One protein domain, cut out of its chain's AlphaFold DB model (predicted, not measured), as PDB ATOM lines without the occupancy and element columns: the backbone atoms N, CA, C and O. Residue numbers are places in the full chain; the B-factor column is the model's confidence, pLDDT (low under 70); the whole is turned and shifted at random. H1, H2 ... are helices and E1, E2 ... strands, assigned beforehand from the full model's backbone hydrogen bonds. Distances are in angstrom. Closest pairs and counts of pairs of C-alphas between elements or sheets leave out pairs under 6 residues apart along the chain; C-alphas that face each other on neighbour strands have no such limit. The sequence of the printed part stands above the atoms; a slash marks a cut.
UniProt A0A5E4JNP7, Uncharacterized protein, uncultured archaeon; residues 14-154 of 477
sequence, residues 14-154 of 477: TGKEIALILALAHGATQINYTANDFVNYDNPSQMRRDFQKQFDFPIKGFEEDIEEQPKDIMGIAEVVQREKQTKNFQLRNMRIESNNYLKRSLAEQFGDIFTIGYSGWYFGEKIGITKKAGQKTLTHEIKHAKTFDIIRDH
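AT A GLANCE: This is residues 14 to 154 of the 477 residues of an uncharacterized protein of uncultured archaeon (UniProt A0A5E4JNP7). A small three-stranded sheet has the helix H6 over one face, while H4 packs on H6 and H2 lies along H4 with few contacts. The long helix H1 sticks out of this body as an arm with its residues 14 to 24, and H5 lies near H1. The 141 printed residues hold six named helices and three named strands, in the order H1 H2 H3 H4 E1 H5 E2 E3 H6, and the class is mostly helix; the sheet is mixed, in the order E1 E3 E2. The whole is compact, with a radius of gyration of the C-alphas of 16.5 A, yet elongated, spanning 58 by 34 by 24 A.

IN THESE COORDINATES: H1, residues 14 to 42, begins with C-alpha 14 at (-43.867, 2.412, -24.356) and is 41.9 A long. H2 is residues 46 to 55, H3 residues 63 to 66, and H4 residues 70 to 86, 25.2 A long. E1, residues 93 to 97, begins with C-alpha 93 at (-4.619, -6.695, -36.273) and is 12.5 A long. H5 is residues 106 to 114, E2 residues 120 to 123, and E3 residues 126 to 130, 13.5 A long. H6, residues 135 to 153, is 26.7 A long and ends with C-alpha 153 at (1.664, -6.169, -56.610).

HOW THE PARTS SIT: In the sheet, E1 and E3 are parallel neighbours at 21 degrees, with N 95 and O 127 within hydrogen-bond range at 2.7 A. E3 and E2 are an antiparallel hairpin at 166 degrees, with N 121 and O 128 at 2.7 A. Residues 59 to 60 pair in parallel with residues 94 to 95 of E1. H6 is on the sheet, in two layers, one of strands and one of helix; its height over the sheet is 8.8 A, and it lies over E2, along the strands at 8 degrees on the local plane. The closest C-alphas of H6 and E2 are those of Glu 141 and Tyr 122, 5.5 A apart. With residues 135 to 142 alone H6 touches H4, closest at the C-alphas of Thr 139 and Val 79, 6.6 A; they run the same way at a shallow tilt of 34 degrees, only just short of steep. H4 only just touches H2, with its residues 77 to 81 and 3 pairs of C-alphas within 8 A, the closest those of Val 80 and Phe 55, 7.6 A. H3 only grazes the sheet. H5 is not on the sheet; it is close to H1 but not clearly touching, with the C-alphas of Leu 106 and Gln 30 7.2 A apart. Every O i to N i+4 pair is within hydrogen-bond range in H1, H2, H5 and H6, and 12 of 13 in H4; H3 is too short for one.

THE WHOLE: The C-alphas of Thr 14 and Gln 85, the two farthest apart, are 58.4 A apart. The printed part has no cut, and no link is long. The mean pLDDT of the printed part is 85.3; residues 14 to 15, 70 to 71 and 110 to 118 are under 70.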
ATOM      1  N   THR A  14     -44.608   3.647 -24.654       65.75
ATOM      2  CA  THR A  14     -43.867   2.412 -24.356       65.75
ATOM      3  C   THR A  14     -42.830   2.112 -25.442       65.75
ATOM      4  O   THR A  14     -41.709   1.738 -25.131       65.75
ATOM      5  N   GLY A  15     -43.150   2.353 -26.721       68.62
ATOM      6  CA  GLY A  15     -42.198   2.188 -27.823       68.62
ATOM      7  C   GLY A  15     -40.997   3.138 -27.748       68.62
ATOM      8  O   GLY A  15     -39.875   2.718 -28.013       68.62
ATOM      9  N   LYS A  16     -41.203   4.399 -27.341       72.69
ATOM     10  CA  LYS A  16     -40.104   5.356 -27.121       72.69
ATOM     11  C   LYS A  16     -39.230   4.975 -25.928       72.69
ATOM     12  O   LYS A  16     -38.014   5.079 -26.026       72.69
ATOM     13  N   GLU A  17     -39.837   4.531 -24.831       77.88
ATOM     14  CA  GLU A  17     -39.112   4.078 -23.638       77.88
ATOM     15  C   GLU A  17     -38.280   2.822 -23.943       77.88
ATOM     16  O   GLU A  17     -37.098   2.784 -23.616       77.88
ATOM     17  N   ILE A  18     -38.842   1.849 -24.670       73.88
ATOM     18  CA  ILE A  18     -38.112   0.658 -25.134       73.88
ATOM     19  C   ILE A  18     -36.963   1.046 -26.072       73.88
ATOM     20  O   ILE A  18     -35.844   0.576 -25.888       73.88
ATOM     21  N   ALA A  19     -37.201   1.925 -27.051       75.25
ATOM     22  CA  ALA A  19     -36.154   2.378 -27.967       75.25
ATOM     23  C   ALA A  19     -35.014   3.107 -27.235       75.25
ATOM     24  O   ALA A  19     -33.849   2.901 -27.563       75.25
ATOM     25  N   LEU A  20     -35.338   3.919 -26.223       80.88
ATOM     26  CA  LEU A  20     -34.344   4.592 -25.389       80.88
ATOM     27  C   LEU A  20     -33.534   3.592 -24.556       80.88
ATOM     28  O   LEU A  20     -32.314   3.704 -24.507       80.88
ATOM     29  N   ILE A  21     -34.185   2.599 -23.941       78.00
ATOM     30  CA  ILE A  21     -33.502   1.537 -23.185       78.00
ATOM     31  C   ILE A  21     -32.558   0.749 -24.098       78.00
ATOM     32  O   ILE A  21     -31.410   0.524 -23.726       78.00
ATOM     33  N   LEU A  22     -33.003   0.382 -25.305       77.75
ATOM     34  CA  LEU A  22     -32.155  -0.291 -26.291       77.75
ATOM     35  C   LEU A  22     -30.963   0.588 -26.684       77.75
ATOM     36  O   LEU A  22     -29.829   0.124 -26.644       77.75
ATOM     37  N   ALA A  23     -31.188   1.871 -26.985       80.88
ATOM     38  CA  ALA A  23     -30.115   2.806 -27.323       80.88
ATOM     39  C   ALA A  23     -29.088   2.961 -26.186       80.88
ATOM     40  O   ALA A  23     -27.885   2.938 -26.443       80.88
ATOM     41  N   LEU A  24     -29.543   3.062 -24.933       82.88
ATOM     42  CA  LEU A  24     -28.671   3.128 -23.758       82.88
ATOM     43  C   LEU A  24     -27.895   1.821 -23.546       82.88
ATOM     44  O   LEU A  24     -26.695   1.866 -23.279       82.88
ATOM     45  N   ALA A  25     -28.540   0.665 -23.719       78.81
ATOM     46  CA  ALA A  25     -27.886  -0.639 -23.634       78.81
ATOM     47  C   ALA A  25     -26.812  -0.818 -24.724       78.81
ATOM     48  O   ALA A  25     -25.710  -1.293 -24.431       78.81
ATOM     49  N   HIS A  26     -27.078  -0.380 -25.961       80.00
ATOM     50  CA  HIS A  26     -26.062  -0.356 -27.020       80.00
ATOM     51  C   HIS A  26     -24.925   0.608 -26.683       80.00
ATOM     52  O   HIS A  26     -23.764   0.239 -26.836       80.00
ATOM     53  N   GLY A  27     -25.234   1.812 -26.188       83.00
ATOM     54  CA  GLY A  27     -24.227   2.791 -25.773       83.00
ATOM     55  C   GLY A  27     -23.285   2.229 -24.707       83.00
ATOM     56  O   GLY A  27     -22.069   2.260 -24.884       83.00
ATOM     57  N   ALA A  28     -23.837   1.624 -23.653       84.00
ATOM     58  CA  ALA A  28     -23.060   0.954 -22.611       84.00
ATOM     59  C   ALA A  28     -22.197  -0.189 -23.173       84.00
ATOM     60  O   ALA A  28     -21.029  -0.319 -22.814       84.00
ATOM     61  N   THR A  29     -22.742  -0.972 -24.108       83.81
ATOM     62  CA  THR A  29     -22.006  -2.049 -24.785       83.81
ATOM     63  C   THR A  29     -20.814  -1.518 -25.588       83.81
ATOM     64  O   THR A  29     -19.722  -2.074 -25.500       83.81
ATOM     65  N   GLN A  30     -20.982  -0.419 -26.330       86.12
ATOM     66  CA  GLN A  30     -19.888   0.177 -27.107       86.12
ATOM     67  C   GLN A  30     -18.818   0.816 -26.223       86.12
ATOM     68  O   GLN A  30     -17.632   0.730 -26.547       86.12
ATOM     69  N   ILE A  31     -19.212   1.412 -25.094       86.56
ATOM     70  CA  ILE A  31     -18.263   1.912 -24.092       86.56
ATOM     71  C   ILE A  31     -17.443   0.747 -23.536       86.56
ATOM     72  O   ILE A  31     -16.221   0.832 -23.537       86.56
ATOM     73  N   ASN A  32     -18.091  -0.351 -23.136       85.75
ATOM     74  CA  ASN A  32     -17.406  -1.538 -22.620       85.75
ATOM     75  C   ASN A  32     -16.430  -2.138 -23.647       85.75
ATOM     76  O   ASN A  32     -15.268  -2.383 -23.339       85.75
ATOM     77  N   TYR A  33     -16.884  -2.309 -24.892       85.69
ATOM     78  CA  TYR A  33     -16.052  -2.774 -26.001       85.69
ATOM     79  C   TYR A  33     -14.815  -1.886 -26.204       85.69
ATOM     80  O   TYR A  33     -13.691  -2.381 -26.279       85.69
ATOM     81  N   THR A  34     -15.018  -0.569 -26.273       85.44
ATOM     82  CA  THR A  34     -13.944   0.397 -26.548       85.44
ATOM     83  C   THR A  34     -12.974   0.492 -25.376       85.44
ATOM     84  O   THR A  34     -11.766   0.532 -25.588       85.44
ATOM     85  N   ALA A  35     -13.489   0.482 -24.144       86.12
ATOM     86  CA  ALA A  35     -12.678   0.471 -22.934       86.12
ATOM     87  C   ALA A  35     -11.802  -0.786 -22.869       86.12
ATOM     88  O   ALA A  35     -10.610  -0.671 -22.605       86.12
ATOM     89  N   ASN A  36     -12.351  -1.963 -23.188       87.12
ATOM     90  CA  ASN A  36     -11.575  -3.200 -23.262       87.12
ATOM     91  C   ASN A  36     -10.456  -3.116 -24.312       87.12
ATOM     92  O   ASN A  36      -9.318  -3.481 -24.029       87.12
ATOM     93  N   ASP A  37     -10.758  -2.636 -25.521       84.69
ATOM     94  CA  ASP A  37      -9.747  -2.483 -26.573       84.69
ATOM     95  C   ASP A  37      -8.647  -1.484 -26.164       84.69
ATOM     96  O   ASP A  37      -7.483  -1.712 -26.483       84.69
ATOM     97  N   PHE A  38      -8.996  -0.413 -25.443       86.62
ATOM     98  CA  PHE A  38      -8.040   0.575 -24.937       86.62
ATOM     99  C   PHE A  38      -7.146  -0.002 -23.831       86.62
ATOM    100  O   PHE A  38      -5.925   0.060 -23.933       86.62
ATOM    101  N   VAL A  39      -7.739  -0.647 -22.822       86.62
ATOM    102  CA  VAL A  39      -7.002  -1.275 -21.711       86.62
ATOM    103  C   VAL A  39      -6.007  -2.315 -22.227       86.62
ATOM    104  O   VAL A  39      -4.845  -2.295 -21.830       86.62
ATOM    105  N   ASN A  40      -6.435  -3.181 -23.148       84.75
ATOM    106  CA  ASN A  40      -5.574  -4.227 -23.704       84.75
ATOM    107  C   ASN A  40      -4.528  -3.694 -24.692       84.75
ATOM    108  O   ASN A  40      -3.531  -4.367 -24.945       84.75
ATOM    109  N   TYR A  41      -4.756  -2.516 -25.275       84.94
ATOM    110  CA  TYR A  41      -3.767  -1.850 -26.116       84.94
ATOM    111  C   TYR A  41      -2.653  -1.216 -25.276       84.94
ATOM    112  O   TYR A  41      -1.482  -1.400 -25.598       84.94
ATOM    113  N   ASP A  42      -3.012  -0.531 -24.187       86.75
ATOM    114  CA  ASP A  42      -2.046   0.133 -23.305       86.75
ATOM    115  C   ASP A  42      -1.301  -0.863 -22.402       86.75
ATOM    116  O   ASP A  42      -0.112  -0.697 -22.130       86.75
ATOM    117  N   ASN A  43      -1.982  -1.923 -21.956       88.31
ATOM    118  CA  ASN A  43      -1.438  -2.937 -21.054       88.31
ATOM    119  C   ASN A  43      -1.651  -4.363 -21.595       88.31
ATOM    120  O   ASN A  43      -2.365  -5.153 -20.976       88.31
ATOM    121  N   PRO A  44      -1.027  -4.739 -22.727       89.94
ATOM    122  CA  PRO A  44      -1.191  -6.077 -23.285       89.94
ATOM    123  C   PRO A  44      -0.607  -7.144 -22.349       89.94
ATOM    124  O   PRO A  44       0.462  -6.956 -21.754       89.94
ATOM    125  N   SER A  45      -1.266  -8.299 -22.258       90.75
ATOM    126  CA  SER A  45      -0.726  -9.478 -21.570       90.75
ATOM    127  C   SER A  45       0.587  -9.952 -22.216       90.75
ATOM    128  O   SER A  45       0.896  -9.607 -23.361       90.75
ATOM    129  N   GLN A  46       1.385 -10.751 -21.496       89.62
ATOM    130  CA  GLN A  46       2.650 -11.277 -22.029       89.62
ATOM    131  C   GLN A  46       2.427 -12.096 -23.311       89.62
ATOM    132  O   GLN A  46       3.126 -11.885 -24.296       89.62
ATOM    133  N   MET A  47       1.380 -12.929 -23.341       88.75
ATOM    134  CA  MET A  47       0.995 -13.719 -24.515       88.75
ATOM    135  C   MET A  47       0.737 -12.843 -25.750       88.75
ATOM    136  O   MET A  47       1.215 -13.153 -26.839       88.75
ATOM    137  N   ARG A  48       0.027 -11.716 -25.597       91.56
ATOM    138  CA  ARG A  48      -0.231 -10.780 -26.706       91.56
ATOM    139  C   ARG A  48       1.035 -10.091 -27.195       91.56
ATOM    140  O   ARG A  48       1.190  -9.904 -28.401       91.56
ATOM    141  N   ARG A  49       1.937  -9.722 -26.278       92.12
ATOM    142  CA  ARG A  49       3.242  -9.137 -26.629       92.12
ATOM    143  C   ARG A  49       4.101 -10.135 -27.391       92.12
ATOM    144  O   ARG A  49       4.685  -9.762 -28.403       92.12
ATOM    145  N   ASP A  50       4.148 -11.383 -26.933       90.62
ATOM    146  CA  ASP A  50       4.906 -12.449 -27.588       90.62
ATOM    147  C   ASP A  50       4.344 -12.738 -28.982       90.62
ATOM    148  O   ASP A  50       5.105 -12.783 -29.947       90.62
ATOM    149  N   PHE A  51       3.014 -12.813 -29.116       92.44
ATOM    150  CA  PHE A  51       2.345 -12.955 -30.410       92.44
ATOM    151  C   PHE A  51       2.698 -11.799 -31.357       92.44
ATOM    152  O   PHE A  51       3.125 -12.027 -32.487       92.44
ATOM    153  N   GLN A  52       2.567 -10.551 -30.895       94.25
ATOM    154  CA  GLN A  52       2.880  -9.377 -31.709       94.25
ATOM    155  C   GLN A  52       4.357  -9.331 -32.101       94.25
ATOM    156  O   GLN A  52       4.671  -9.002 -33.239       94.25
ATOM    157  N   LYS A  53       5.262  -9.673 -31.180       92.44
ATOM    158  CA  LYS A  53       6.701  -9.741 -31.449       92.44
ATOM    159  C   LYS A  53       7.039 -10.816 -32.483       92.44
ATOM    160  O   LYS A  53       7.984 -10.639 -33.241       92.44
ATOM    161  N   GLN A  54       6.309 -11.928 -32.489       91.19
ATOM    162  CA  GLN A  54       6.548 -13.037 -33.409       91.19
ATOM    163  C   GLN A  54       5.947 -12.798 -34.800       91.19
ATOM    164  O   GLN A  54       6.546 -13.202 -35.794       91.19
ATOM    165  N   PHE A  55       4.770 -12.170 -34.887       93.56
ATOM    166  CA  PHE A  55       4.012 -12.069 -36.140       93.56
ATOM    167  C   PHE A  55       3.877 -10.649 -36.700       93.56
ATOM    168  O   PHE A  55       3.309 -10.483 -37.780       93.56
ATOM    169  N   ASP A  56       4.416  -9.644 -36.013       94.38
ATOM    170  CA  ASP A  56       4.401  -8.221 -36.381       94.38
ATOM    171  C   ASP A  56       3.008  -7.571 -36.431       94.38
ATOM    172  O   ASP A  56       2.841  -6.474 -36.959       94.38
ATOM    173  N   PHE A  57       1.989  -8.203 -35.842       94.56
ATOM    174  CA  PHE A  57       0.663  -7.607 -35.676       94.56
ATOM    175  C   PHE A  57       0.009  -8.031 -34.356       94.56
ATOM    176  O   PHE A  57       0.220  -9.149 -33.885       94.56
ATOM    177  N   PRO A  58      -0.793  -7.155 -33.724       94.06
ATOM    178  CA  PRO A  58      -1.405  -7.458 -32.441       94.06
ATOM    179  C   PRO A  58      -2.654  -8.334 -32.589       94.06
ATOM    180  O   PRO A  58      -3.423  -8.201 -33.550       94.06
ATOM    181  N   ILE A  59      -2.899  -9.153 -31.565       92.31
ATOM    182  CA  ILE A  59      -4.157  -9.875 -31.368       92.31
ATOM    183  C   ILE A  59      -5.063  -9.134 -30.365       92.31
ATOM    184  O   ILE A  59      -4.637  -8.712 -29.286       92.31
ATOM    185  N   LYS A  60      -6.323  -8.928 -30.745       91.75
ATOM    186  CA  LYS A  60      -7.336  -8.138 -30.030       91.75
ATOM    187  C   LYS A  60      -8.529  -8.996 -29.636       91.75
ATOM    188  O   LYS A  60      -8.806  -9.995 -30.280       91.75
ATOM    189  N   GLY A  61      -9.260  -8.582 -28.610       89.56
ATOM    190  CA  GLY A  61     -10.381  -9.342 -28.048       89.56
ATOM    191  C   GLY A  61     -10.383  -9.253 -26.526       89.56
ATOM    192  O   GLY A  61      -9.455  -8.681 -25.948       89.56
ATOM    193  N   PHE A  62     -11.413  -9.791 -25.885       89.19
ATOM    194  CA  PHE A  62     -11.497  -9.836 -24.422       89.19
ATOM    195  C   PHE A  62     -10.542 -10.878 -23.844       89.19
ATOM    196  O   PHE A  62     -10.172 -11.825 -24.535       89.19
ATOM    197  N   GLU A  63     -10.181 -10.706 -22.573       88.12
ATOM    198  CA  GLU A  63      -9.249 -11.598 -21.880       88.12
ATOM    199  C   GLU A  63      -9.750 -13.053 -21.846       88.12
ATOM    200  O   GLU A  63      -9.092 -13.977 -22.317       88.12
ATOM    201  N   GLU A  64     -11.007 -13.242 -21.441       87.12
ATOM    202  CA  GLU A  64     -11.711 -14.537 -21.439       87.12
ATOM    203  C   GLU A  64     -11.830 -15.201 -22.830       87.12
ATOM    204  O   GLU A  64     -12.197 -16.376 -22.964       87.12
ATOM    205  N   ASP A  65     -11.624 -14.434 -23.903       85.00
ATOM    206  CA  ASP A  65     -11.713 -14.927 -25.275       85.00
ATOM    207  C   ASP A  65     -10.346 -15.326 -25.857       85.00
ATOM    208  O   ASP A  65     -10.318 -16.017 -26.871       85.00
ATOM    209  N   ILE A  66      -9.238 -14.936 -25.219       85.31
ATOM    210  CA  ILE A  66      -7.865 -15.138 -25.703       85.31
ATOM    211  C   ILE A  66      -7.040 -15.871 -24.644       85.31
ATOM    212  O   ILE A  66      -6.589 -16.991 -24.867       85.31
ATOM    213  N   GLU A  67      -6.863 -15.256 -23.480       83.94
ATOM    214  CA  GLU A  67      -5.984 -15.736 -22.418       83.94
ATOM    215  C   GLU A  67      -6.536 -16.976 -21.700       83.94
ATOM    216  O   GLU A  67      -5.774 -17.879 -21.361       83.94
ATOM    217  N   GLU A  68      -7.854 -17.064 -21.513       83.00
ATOM    218  CA  GLU A  68      -8.492 -18.233 -20.885       83.00
ATOM    219  C   GLU A  68      -8.654 -19.432 -21.841       83.00
ATOM    220  O   GLU A  68      -9.080 -20.509 -21.421       83.00
ATOM    221  N   GLN A  69      -8.309 -19.271 -23.125       77.69
ATOM    222  CA  GLN A  69      -8.354 -20.321 -24.156       77.69
ATOM    223  C   GLN A  69      -6.998 -20.456 -24.871       77.69
ATOM    224  O   GLN A  69      -6.886 -20.277 -26.084       77.69
ATOM    225  N   PRO A  70      -5.927 -20.803 -24.142       67.19
ATOM    226  CA  PRO A  70      -4.563 -20.648 -24.643       67.19
ATOM    227  C   PRO A  70      -4.241 -21.624 -25.804       67.19
ATOM    228  O   PRO A  70      -3.441 -21.315 -26.691       67.19
ATOM    229  N   LYS A  71      -4.959 -22.757 -25.895       69.81
ATOM    230  CA  LYS A  71      -4.887 -23.693 -27.036       69.81
ATOM    231  C   LYS A  71      -5.364 -23.080 -28.357       69.81
ATOM    232  O   LYS A  71      -4.804 -23.409 -29.401       69.81
ATOM    233  N   ASP A  72      -6.346 -22.182 -28.320       80.00
ATOM    234  CA  ASP A  72      -6.867 -21.539 -29.528       80.00
ATOM    235  C   ASP A  72      -5.818 -20.582 -30.109       80.00
ATOM    236  O   ASP A  72      -5.587 -20.559 -31.318       80.00
ATOM    237  N   ILE A  73      -5.088 -19.875 -29.239       86.12
ATOM    238  CA  ILE A  73      -3.985 -18.990 -29.634       86.12
ATOM    239  C   ILE A  73      -2.826 -19.769 -30.247       86.12
ATOM    240  O   ILE A  73      -2.257 -19.321 -31.244       86.12
ATOM    241  N   MET A  74      -2.503 -20.954 -29.724       86.50
ATOM    242  CA  MET A  74      -1.533 -21.831 -30.382       86.50
ATOM    243  C   MET A  74      -1.983 -22.235 -31.785       86.50
ATOM    244  O   MET A  74      -1.191 -22.148 -32.717       86.50
ATOM    245  N   GLY A  75      -3.245 -22.644 -31.954       88.81
ATOM    246  CA  GLY A  75      -3.780 -23.005 -33.269       88.81
ATOM    247  C   GLY A  75      -3.732 -21.838 -34.260       88.81
ATOM    248  O   GLY A  75      -3.421 -22.033 -35.434       88.81
ATOM    249  N   ILE A  76      -3.970 -20.613 -33.783       91.81
ATOM    250  CA  ILE A  76      -3.809 -19.396 -34.587       91.81
ATOM    251  C   ILE A  76      -2.341 -19.186 -34.968       91.81
ATOM    252  O   ILE A  76      -2.040 -18.964 -36.140       91.81
ATOM    253  N   ALA A  77      -1.428 -19.274 -33.998       91.81
ATOM    254  CA  ALA A  77       0.005 -19.110 -34.219       91.81
ATOM    255  C   ALA A  77       0.556 -20.136 -35.222       91.81
ATOM    256  O   ALA A  77       1.356 -19.769 -36.080       91.81
ATOM    257  N   GLU A  78       0.092 -21.388 -35.168       92.62
ATOM    258  CA  GLU A  78       0.443 -22.439 -36.129       92.62
ATOM    259  C   GLU A  78       0.077 -22.041 -37.561       92.62
ATOM    260  O   GLU A  78       0.930 -22.057 -38.451       92.62
ATOM    261  N   VAL A  79      -1.179 -21.639 -37.780       93.88
ATOM    262  CA  VAL A  79      -1.663 -21.245 -39.108       93.88
ATOM    263  C   VAL A  79      -0.928 -19.999 -39.594       93.88
ATOM    264  O   VAL A  79      -0.435 -19.988 -40.716       93.88
ATOM    265  N   VAL A  80      -0.786 -18.964 -38.760       94.81
ATOM    266  CA  VAL A  80      -0.078 -17.730 -39.141       94.81
ATOM    267  C   VAL A  80       1.383 -18.020 -39.499       94.81
ATOM    268  O   VAL A  80       1.867 -17.509 -40.509       94.81
ATOM    269  N   GLN A  81       2.073 -18.854 -38.715       93.56
ATOM    270  CA  GLN A  81       3.454 -19.249 -38.987       93.56
ATOM    271  C   GLN A  81       3.570 -19.986 -40.327       93.56
ATOM    272  O   GLN A  81       4.422 -19.619 -41.139       93.56
ATOM    273  N   ARG A  82       2.704 -20.979 -40.581       93.94
ATOM    274  CA  ARG A  82       2.663 -21.708 -41.862       93.94
ATOM    275  C   ARG A  82       2.454 -20.745 -43.025       93.94
ATOM    276  O   ARG A  82       3.194 -20.759 -44.006       93.94
ATOM    277  N   GLU A  83       1.465 -19.866 -42.897       95.19
ATOM    278  CA  GLU A  83       1.099 -18.928 -43.949       95.19
ATOM    279  C   GLU A  83       2.219 -17.922 -44.243       95.19
ATOM    280  O   GLU A  83       2.503 -17.662 -45.415       95.19
ATOM    281  N   LYS A  84       2.900 -17.389 -43.220       92.56
ATOM    282  CA  LYS A  84       4.011 -16.443 -43.412       92.56
ATOM    283  C   LYS A  84       5.219 -17.061 -44.120       92.56
ATOM    284  O   LYS A  84       5.933 -16.328 -44.800       92.56
ATOM    285  N   GLN A  85       5.441 -18.372 -44.001       90.38
ATOM    286  CA  GLN A  85       6.548 -19.049 -44.690       90.38
ATOM    287  C   GLN A  85       6.345 -19.177 -46.195       90.38
ATOM    288  O   GLN A  85       7.305 -19.066 -46.949       90.38
ATOM    289  N   THR A  86       5.104 -19.368 -46.637       89.00
ATOM    290  CA  THR A  86       4.774 -19.390 -48.067       89.00
ATOM    291  C   THR A  86       4.992 -18.026 -48.706       89.00
ATOM    292  O   THR A  86       5.638 -17.898 -49.742       89.00
ATOM    293  N   LYS A  87       4.402 -16.998 -48.094       90.19
ATOM    294  CA  LYS A  87       4.486 -15.608 -48.534       90.19
ATOM    295  C   LYS A  87       4.096 -14.731 -47.362       90.19
ATOM    296  O   LYS A  87       3.047 -14.947 -46.749       90.19
ATOM    297  N   ASN A  88       4.931 -13.743 -47.060       90.38
ATOM    298  CA  ASN A  88       4.626 -12.799 -45.999       90.38
ATOM    299  C   ASN A  88       3.349 -12.017 -46.345       90.38
ATOM    300  O   ASN A  88       3.096 -11.711 -47.509       90.38
ATOM    301  N   PHE A  89       2.565 -11.695 -45.326       92.19
ATOM    302  CA  PHE A  89       1.359 -10.882 -45.432       92.19
ATOM    303  C   PHE A  89       1.305  -9.940 -44.238       92.19
ATOM    304  O   PHE A  89       1.879 -10.226 -43.179       92.19
ATOM    305  N   GLN A  90       0.629  -8.811 -44.417       88.62
ATOM    306  CA  GLN A  90       0.517  -7.794 -43.381       88.62
ATOM    307  C   GLN A  90      -0.926  -7.670 -42.911       88.62
ATOM    308  O   GLN A  90      -1.869  -7.658 -43.700       88.62
ATOM    309  N   LEU A  91      -1.089  -7.579 -41.595       93.62
ATOM    310  CA  LEU A  91      -2.361  -7.289 -40.957       93.62
ATOM    311  C   LEU A  91      -2.166  -6.123 -40.003       93.62
ATOM    312  O   LEU A  91      -1.182  -6.043 -39.275       93.62
ATOM    313  N   ARG A  92      -3.163  -5.253 -39.928       93.88
ATOM    314  CA  ARG A  92      -3.235  -4.233 -38.890       93.88
ATOM    315  C   ARG A  92      -3.510  -4.852 -37.520       93.88
ATOM    316  O   ARG A  92      -3.079  -4.308 -36.508       93.88
ATOM    317  N   ASN A  93      -4.348  -5.883 -37.465       93.62
ATOM    318  CA  ASN A  93      -4.619  -6.695 -36.273       93.62
ATOM    319  C   ASN A  93      -5.463  -7.920 -36.637       93.62
ATOM    320  O   ASN A  93      -6.159  -7.931 -37.653       93.62
ATOM    321  N   MET A  94      -5.447  -8.901 -35.741       94.00
ATOM    322  CA  MET A  94      -6.402 -10.003 -35.712       94.00
ATOM    323  C   MET A  94      -7.268  -9.879 -34.461       94.00
ATOM    324  O   MET A  94      -6.746  -9.574 -33.392       94.00
ATOM    325  N   ARG A  95      -8.578 -10.089 -34.568       91.81
ATOM    326  CA  ARG A  95      -9.523  -9.974 -33.458       91.81
ATOM    327  C   ARG A  95     -10.223 -11.297 -33.191       91.81
ATOM    328  O   ARG A  95     -10.820 -11.859 -34.099       91.81
ATOM    329  N   ILE A  96     -10.196 -11.748 -31.941       90.38
ATOM    330  CA  ILE A  96     -11.030 -12.844 -31.459       90.38
ATOM    331  C   ILE A  96     -12.342 -12.252 -30.959       90.38
ATOM    332  O   ILE A  96     -12.383 -11.487 -29.993       90.38
ATOM    333  N   GLU A  97     -13.415 -12.565 -31.670       86.69
ATOM    334  CA  GLU A  97     -14.747 -12.062 -31.399       86.69
ATOM    335  C   GLU A  97     -15.440 -12.884 -30.322       86.69
ATOM    336  O   GLU A  97     -15.525 -14.117 -30.375       86.69
ATOM    337  N   SER A  98     -16.021 -12.166 -29.365       84.00
ATOM    338  CA  SER A  98     -16.831 -12.783 -28.331       84.00
ATOM    339  C   SER A  98     -18.147 -13.299 -28.908       84.00
ATOM    340  O   SER A  98     -18.762 -12.666 -29.766       84.00
ATOM    341  N   ASN A  99     -18.654 -14.406 -28.369       79.31
ATOM    342  CA  ASN A  99     -20.034 -14.837 -28.625       79.31
ATOM    343  C   ASN A  99     -21.066 -14.018 -27.832       79.31
ATOM    344  O   ASN A  99     -22.267 -14.136 -28.068       79.31
ATOM    345  N   ASN A 100     -20.613 -13.202 -26.877       82.81
ATOM    346  CA  ASN A 100     -21.487 -12.376 -26.061       82.81
ATOM    347  C   ASN A 100     -21.840 -11.076 -26.796       82.81
ATOM    348  O   ASN A 100     -20.964 -10.276 -27.118       82.81
ATOM    349  N   TYR A 101     -23.138 -10.831 -26.984       78.00
ATOM    350  CA  TYR A 101     -23.665  -9.613 -27.602       78.00
ATOM    351  C   TYR A 101     -23.118  -8.320 -26.968       78.00
ATOM    352  O   TYR A 101     -22.788  -7.368 -27.674       78.00
ATOM    353  N   LEU A 102     -22.963  -8.307 -25.638       81.50
ATOM    354  CA  LEU A 102     -22.475  -7.165 -24.850       81.50
ATOM    355  C   LEU A 102     -20.957  -6.936 -24.960       81.50
ATOM    356  O   LEU A 102     -20.420  -5.996 -24.373       81.50
ATOM    357  N   LYS A 103     -20.258  -7.807 -25.688       85.25
ATOM    358  CA  LYS A 103     -18.819  -7.746 -25.958       85.25
ATOM    359  C   LYS A 103     -18.533  -7.480 -27.446       85.25
ATOM    360  O   LYS A 103     -17.397  -7.625 -27.889       85.25
ATOM    361  N   ARG A 104     -19.548  -7.092 -28.226       80.81
ATOM    362  CA  ARG A 104     -19.450  -6.879 -29.678       80.81
ATOM    363  C   ARG A 104     -19.529  -5.403 -30.073       80.81
ATOM    364  O   ARG A 104     -20.259  -4.619 -29.460       80.81
ATOM    365  N   SER A 105     -18.803  -5.024 -31.120       81.25
ATOM    366  CA  SER A 105     -18.930  -3.709 -31.754       81.25
ATOM    367  C   SER A 105     -20.271  -3.585 -32.473       81.25
ATOM    368  O   SER A 105     -20.909  -4.586 -32.793       81.25
ATOM    369  N   LEU A 106     -20.703  -2.361 -32.785       75.50
ATOM    370  CA  LEU A 106     -21.913  -2.157 -33.594       75.50
ATOM    371  C   LEU A 106     -21.836  -2.891 -34.938       75.50
ATOM    372  O   LEU A 106     -22.820  -3.491 -35.357       75.50
ATOM    373  N   ALA A 107     -20.678  -2.866 -35.600       73.25
ATOM    374  CA  ALA A 107     -20.491  -3.551 -36.876       73.25
ATOM    375  C   ALA A 107     -20.671  -5.072 -36.732       73.25
ATOM    376  O   ALA A 107     -21.387  -5.672 -37.529       73.25
ATOM    377  N   GLU A 108     -20.100  -5.665 -35.680       75.31
ATOM    378  CA  GLU A 108     -20.257  -7.088 -35.347       75.31
ATOM    379  C   GLU A 108     -21.731  -7.419 -35.031       75.31
ATOM    380  O   GLU A 108     -22.305  -8.338 -35.609       75.31
ATOM    381  N   GLN A 109     -22.391  -6.603 -34.198       75.31
ATOM    382  CA  GLN A 109     -23.800  -6.781 -33.819       75.31
ATOM    383  C   GLN A 109     -24.757  -6.693 -35.014       75.31
ATOM    384  O   GLN A 109     -25.704  -7.474 -35.108       75.31
ATOM    385  N   PHE A 110     -24.539  -5.739 -35.923       69.94
ATOM    386  CA  PHE A 110     -25.312  -5.656 -37.160       69.94
ATOM    387  C   PHE A 110     -24.997  -6.836 -38.082       69.94
ATOM    388  O   PHE A 110     -25.919  -7.395 -38.676       69.94
ATOM    389  N   GLY A 111     -23.734  -7.264 -38.143       65.50
ATOM    390  CA  GLY A 111     -23.308  -8.471 -38.843       65.50
ATOM    391  C   GLY A 111     -24.157  -9.688 -38.472       65.50
ATOM    392  O   GLY A 111     -24.735 -10.302 -39.361       65.50
ATOM    393  N   ASP A 112     -24.343  -9.987 -37.184       65.38
ATOM    394  CA  ASP A 112     -25.153 -11.138 -36.733       65.38
ATOM    395  C   ASP A 112     -26.651 -11.037 -37.060       65.38
ATOM    396  O   ASP A 112     -27.346 -12.047 -37.211       65.38
ATOM    397  N   ILE A 113     -27.187  -9.815 -37.108       60.25
ATOM    398  CA  ILE A 113     -28.596  -9.585 -37.452       60.25
ATOM    399  C   ILE A 113     -28.815  -9.878 -38.942       60.25
ATOM    400  O   ILE A 113     -29.857 -10.419 -39.320       60.25
ATOM    401  N   PHE A 114     -27.822  -9.559 -39.777       52.72
ATOM    402  CA  PHE A 114     -27.915  -9.642 -41.231       52.72
ATOM    403  C   PHE A 114     -27.166 -10.817 -41.861       52.72
ATOM    404  O   PHE A 114     -27.272 -10.969 -43.071       52.72
ATOM    405  N   THR A 115     -26.443 -11.641 -41.097       56.69
ATOM    406  CA  THR A 115     -25.695 -12.807 -41.598       56.69
ATOM    407  C   THR A 115     -25.881 -14.019 -40.683       56.69
ATOM    408  O   THR A 115     -25.901 -13.902 -39.460       56.69
ATOM    409  N   ILE A 116     -26.069 -15.207 -41.265       53.44
ATOM    410  CA  ILE A 116     -26.235 -16.460 -40.510       53.44
ATOM    411  C   ILE A 116     -24.913 -17.222 -40.486       53.44
ATOM    412  O   ILE A 116     -24.385 -17.570 -41.538       53.44
ATOM    413  N   GLY A 117     -24.450 -17.571 -39.281       58.59
ATOM    414  CA  GLY A 117     -23.444 -18.621 -39.082       58.59
ATOM    415  C   GLY A 117     -22.020 -18.237 -39.472       58.59
ATOM    416  O   GLY A 117     -21.242 -19.109 -39.842       58.59
ATOM    417  N   TYR A 118     -21.689 -16.952 -39.399       69.50
ATOM    418  CA  TYR A 118     -20.365 -16.466 -39.735       69.50
ATOM    419  C   TYR A 118     -19.296 -16.926 -38.736       69.50
ATOM    420  O   TYR A 118     -19.531 -16.864 -37.529       69.50
ATOM    421  N   SER A 119     -18.137 -17.387 -39.219       75.94
ATOM    422  CA  SER A 119     -17.045 -17.856 -38.355       75.94
ATOM    423  C   SER A 119     -15.823 -16.938 -38.324       75.94
ATOM    424  O   SER A 119     -15.125 -16.961 -37.312       75.94
ATOM    425  N   GLY A 120     -15.577 -16.106 -39.340       81.38
ATOM    426  CA  GLY A 120     -14.494 -15.111 -39.334       81.38
ATOM    427  C   GLY A 120     -14.349 -14.375 -40.665       81.38
ATOM    428  O   GLY A 120     -14.770 -14.951 -41.650       81.38
ATOM    429  N   TRP A 121     -13.889 -13.108 -40.665       85.19
ATOM    430  CA  TRP A 121     -13.891 -12.115 -41.761       85.19
ATOM    431  C   TRP A 121     -12.560 -11.434 -41.966       85.19
ATOM    432  O   TRP A 121     -11.845 -11.172 -41.009       85.19
ATOM    433  N   TYR A 122     -12.323 -11.018 -43.208       85.75
ATOM    434  CA  TYR A 122     -11.264 -10.114 -43.605       85.75
ATOM    435  C   TYR A 122     -11.841  -8.800 -44.151       85.75
ATOM    436  O   TYR A 122     -12.615  -8.782 -45.109       85.75
ATOM    437  N   PHE A 123     -11.434  -7.669 -43.567       85.12
ATOM    438  CA  PHE A 123     -11.775  -6.343 -44.081       85.12
ATOM    439  C   PHE A 123     -10.731  -5.299 -43.685       85.12
ATOM    440  O   PHE A 123     -10.471  -5.080 -42.500       85.12
ATOM    441  N   GLY A 124     -10.170  -4.604 -44.679       80.31
ATOM    442  CA  GLY A 124      -9.252  -3.481 -44.461       80.31
ATOM    443  C   GLY A 124      -8.052  -3.851 -43.587       80.31
ATOM    444  O   GLY A 124      -7.825  -3.199 -42.567       80.31
ATOM    445  N   GLU A 125      -7.342  -4.921 -43.966       88.00
ATOM    446  CA  GLU A 125      -6.167  -5.458 -43.252       88.00
ATOM    447  C   GLU A 125      -6.465  -5.933 -41.822       88.00
ATOM    448  O   GLU A 125      -5.576  -6.006 -40.975       88.00
ATOM    449  N   LYS A 126      -7.722  -6.246 -41.516       90.88
ATOM    450  CA  LYS A 126      -8.123  -6.822 -40.232       90.88
ATOM    451  C   LYS A 126      -8.773  -8.165 -40.471       90.88
ATOM    452  O   LYS A 126      -9.587  -8.282 -41.383       90.88
ATOM    453  N   ILE A 127      -8.439  -9.123 -39.618       91.81
ATOM    454  CA  ILE A 127      -9.151 -10.393 -39.532       91.81
ATOM    455  C   ILE A 127      -9.955 -10.408 -38.234       91.81
ATOM    456  O   ILE A 127      -9.384 -10.144 -37.179       91.81
ATOM    457  N   GLY A 128     -11.246 -10.717 -38.290       89.75
ATOM    458  CA  GLY A 128     -12.053 -11.087 -37.126       89.75
ATOM    459  C   GLY A 128     -12.356 -12.577 -37.167       89.75
ATOM    460  O   GLY A 128     -12.724 -13.081 -38.216       89.75
ATOM    461  N   ILE A 129     -12.206 -13.308 -36.069       89.56
ATOM    462  CA  ILE A 129     -12.591 -14.721 -35.982       89.56
ATOM    463  C   ILE A 129     -13.393 -14.967 -34.714       89.56
ATOM    464  O   ILE A 129     -13.070 -14.461 -33.646       89.56
ATOM    465  N   THR A 130     -14.446 -15.762 -34.817       85.00
ATOM    466  CA  THR A 130     -15.235 -16.182 -33.654       85.00
ATOM    467  C   THR A 130     -14.526 -17.307 -32.900       85.00
ATOM    468  O   THR A 130     -13.723 -18.037 -33.476       85.00
ATOM    469  N   LYS A 131     -14.923 -17.566 -31.649       75.62
ATOM    470  CA  LYS A 131     -14.483 -18.755 -30.882       75.62
ATOM    471  C   LYS A 131     -14.731 -20.108 -31.571       75.62
ATOM    472  O   LYS A 131     -14.216 -21.124 -31.131       75.62
ATOM    473  N   LYS A 132     -15.582 -20.162 -32.602       74.62
ATOM    474  CA  LYS A 132     -15.859 -21.393 -33.362       74.62
ATOM    475  C   LYS A 132     -14.976 -21.534 -34.602       74.62
ATOM    476  O   LYS A 132     -15.089 -22.540 -35.302       74.62
ATOM    477  N   ALA A 133     -14.160 -20.530 -34.915       81.44
ATOM    478  CA  ALA A 133     -13.274 -20.564 -36.063       81.44
ATOM    479  C   ALA A 133     -12.191 -21.623 -35.851       81.44
ATOM    480  O   ALA A 133     -11.359 -21.513 -34.957       81.44
ATOM    481  N   GLY A 134     -12.208 -22.656 -36.689       85.25
ATOM    482  CA  GLY A 134     -11.101 -23.599 -36.781       85.25
ATOM    483  C   GLY A 134     -10.003 -23.097 -37.720       85.25
ATOM    484  O   GLY A 134     -10.122 -22.043 -38.351       85.25
ATOM    485  N   GLN A 135      -8.971 -23.925 -37.894       90.56
ATOM    486  CA  GLN A 135      -7.864 -23.660 -38.820       90.56
ATOM    487  C   GLN A 135      -8.335 -23.349 -40.249       90.56
ATOM    488  O   GLN A 135      -7.735 -22.499 -40.904       90.56
ATOM    489  N   LYS A 136      -9.427 -23.981 -40.708       91.00
ATOM    490  CA  LYS A 136     -10.036 -23.731 -42.024       91.00
ATOM    491  C   LYS A 136     -10.454 -22.275 -42.205       91.00
ATOM    492  O   LYS A 136      -9.967 -21.604 -43.103       91.00
ATOM    493  N   THR A 137     -11.287 -21.758 -41.301       90.75
ATOM    494  CA  THR A 137     -11.731 -20.357 -41.342       90.75
ATOM    495  C   THR A 137     -10.549 -19.401 -41.267       90.75
ATOM    496  O   THR A 137     -10.458 -18.481 -42.066       90.75
ATOM    497  N   LEU A 138      -9.603 -19.633 -40.357       93.25
ATOM    498  CA  LEU A 138      -8.447 -18.749 -40.240       93.25
ATOM    499  C   LEU A 138      -7.583 -18.741 -41.510       93.25
ATOM    500  O   LEU A 138      -7.163 -17.679 -41.966       93.25
ATOM    501  N   THR A 139      -7.343 -19.917 -42.089       95.25
ATOM    502  CA  THR A 139      -6.603 -20.060 -43.349       95.25
ATOM    503  C   THR A 139      -7.325 -19.307 -44.462       95.25
ATOM    504  O   THR A 139      -6.696 -18.488 -45.125       95.25
ATOM    505  N   HIS A 140      -8.640 -19.502 -44.601       94.88
ATOM    506  CA  HIS A 140      -9.492 -18.790 -45.557       94.88
ATOM    507  C   HIS A 140      -9.335 -17.262 -45.440       94.88
ATOM    508  O   HIS A 140      -9.006 -16.597 -46.425       94.88
ATOM    509  N   GLU A 141      -9.466 -16.694 -44.237       94.62
ATOM    510  CA  GLU A 141      -9.346 -15.241 -44.044       94.62
ATOM    511  C   GLU A 141      -7.928 -14.712 -44.326       94.62
ATOM    512  O   GLU A 141      -7.757 -13.610 -44.858       94.62
ATOM    513  N   ILE A 142      -6.884 -15.495 -44.037       96.31
ATOM    514  CA  ILE A 142      -5.509 -15.140 -44.414       96.31
ATOM    515  C   ILE A 142      -5.328 -15.180 -45.938       96.31
ATOM    516  O   ILE A 142      -4.620 -14.333 -46.490       96.31
ATOM    517  N   LYS A 143      -5.997 -16.097 -46.655       96.81
ATOM    518  CA  LYS A 143      -5.974 -16.099 -48.127       96.81
ATOM    519  C   LYS A 143      -6.591 -14.834 -48.702       96.81
ATOM    520  O   LYS A 143      -6.063 -14.328 -49.691       96.81
ATOM    521  N   HIS A 144      -7.632 -14.274 -48.084       95.38
ATOM    522  CA  HIS A 144      -8.116 -12.951 -48.476       95.38
ATOM    523  C   HIS A 144      -7.028 -11.887 -48.320       95.38
ATOM    524  O   HIS A 144      -6.737 -11.193 -49.293       95.38
ATOM    525  N   ALA A 145      -6.368 -11.811 -47.159       94.75
ATOM    526  CA  ALA A 145      -5.282 -10.854 -46.930       94.75
ATOM    527  C   ALA A 145      -4.188 -10.945 -48.007       94.75
ATOM    528  O   ALA A 145      -3.886  -9.961 -48.683       94.75
ATOM    529  N   LYS A 146      -3.679 -12.159 -48.244       96.38
ATOM    530  CA  LYS A 146      -2.669 -12.430 -49.274       96.38
ATOM    531  C   LYS A 146      -3.144 -12.084 -50.679       96.38
ATOM    532  O   LYS A 146      -2.362 -11.586 -51.480       96.38
ATOM    533  N   THR A 147      -4.413 -12.340 -50.987       96.00
ATOM    534  CA  THR A 147      -4.995 -12.033 -52.299       96.00
ATOM    535  C   THR A 147      -4.959 -10.536 -52.579       96.00
ATOM    536  O   THR A 147      -4.589 -10.140 -53.679       96.00
ATOM    537  N   PHE A 148      -5.302  -9.692 -51.603       93.75
ATOM    538  CA  PHE A 148      -5.249  -8.241 -51.792       93.75
ATOM    539  C   PHE A 148      -3.815  -7.718 -51.912       93.75
ATOM    540  O   PHE A 148      -3.567  -6.859 -52.758       93.75
ATOM    541  N   ASP A 149      -2.873  -8.274 -51.145       93.06
ATOM    542  CA  ASP A 149      -1.445  -7.981 -51.317       93.06
ATOM    543  C   ASP A 149      -0.967  -8.372 -52.728       93.06
ATOM    544  O   ASP A 149      -0.334  -7.574 -53.415       93.06
ATOM    545  N   ILE A 150      -1.354  -9.555 -53.217       95.44
ATOM    546  CA  ILE A 150      -1.024 -10.021 -54.570       95.44
ATOM    547  C   ILE A 150      -1.640  -9.131 -55.639       95.44
ATOM    548  O   ILE A 150      -0.946  -8.794 -56.582       95.44
ATOM    549  N   ILE A 151      -2.909  -8.742 -55.524       95.12
ATOM    550  CA  ILE A 151      -3.564  -7.889 -56.529       95.12
ATOM    551  C   ILE A 151      -2.902  -6.509 -56.591       95.12
ATOM    552  O   ILE A 151      -2.812  -5.925 -57.669       95.12
ATOM    553  N   ARG A 152      -2.435  -5.987 -55.450       93.56
ATOM    554  CA  ARG A 152      -1.685  -4.729 -55.406       93.56
ATOM    555  C   ARG A 152      -0.364  -4.841 -56.171       93.56
ATOM    556  O   ARG A 152      -0.025  -3.918 -56.905       93.56
ATOM    557  N   ASP A 153       0.342  -5.956 -56.011       95.12
ATOM    558  CA  ASP A 153       1.664  -6.169 -56.610       95.12
ATOM    559  C   ASP A 153       1.581  -6.700 -58.064       95.12
ATOM    560  O   ASP A 153       2.459  -6.432 -58.881       95.12
ATOM    561  N   HIS A 154       0.504  -7.420 -58.394       96.88
ATOM    562  CA  HIS A 154       0.242  -8.144 -59.644       96.88
ATOM    563  C   HIS A 154      -1.232  -7.989 -60.071       96.88
ATOM    564  O   HIS A 154      -2.048  -8.904 -59.887       96.88
TER     565      HIS A 154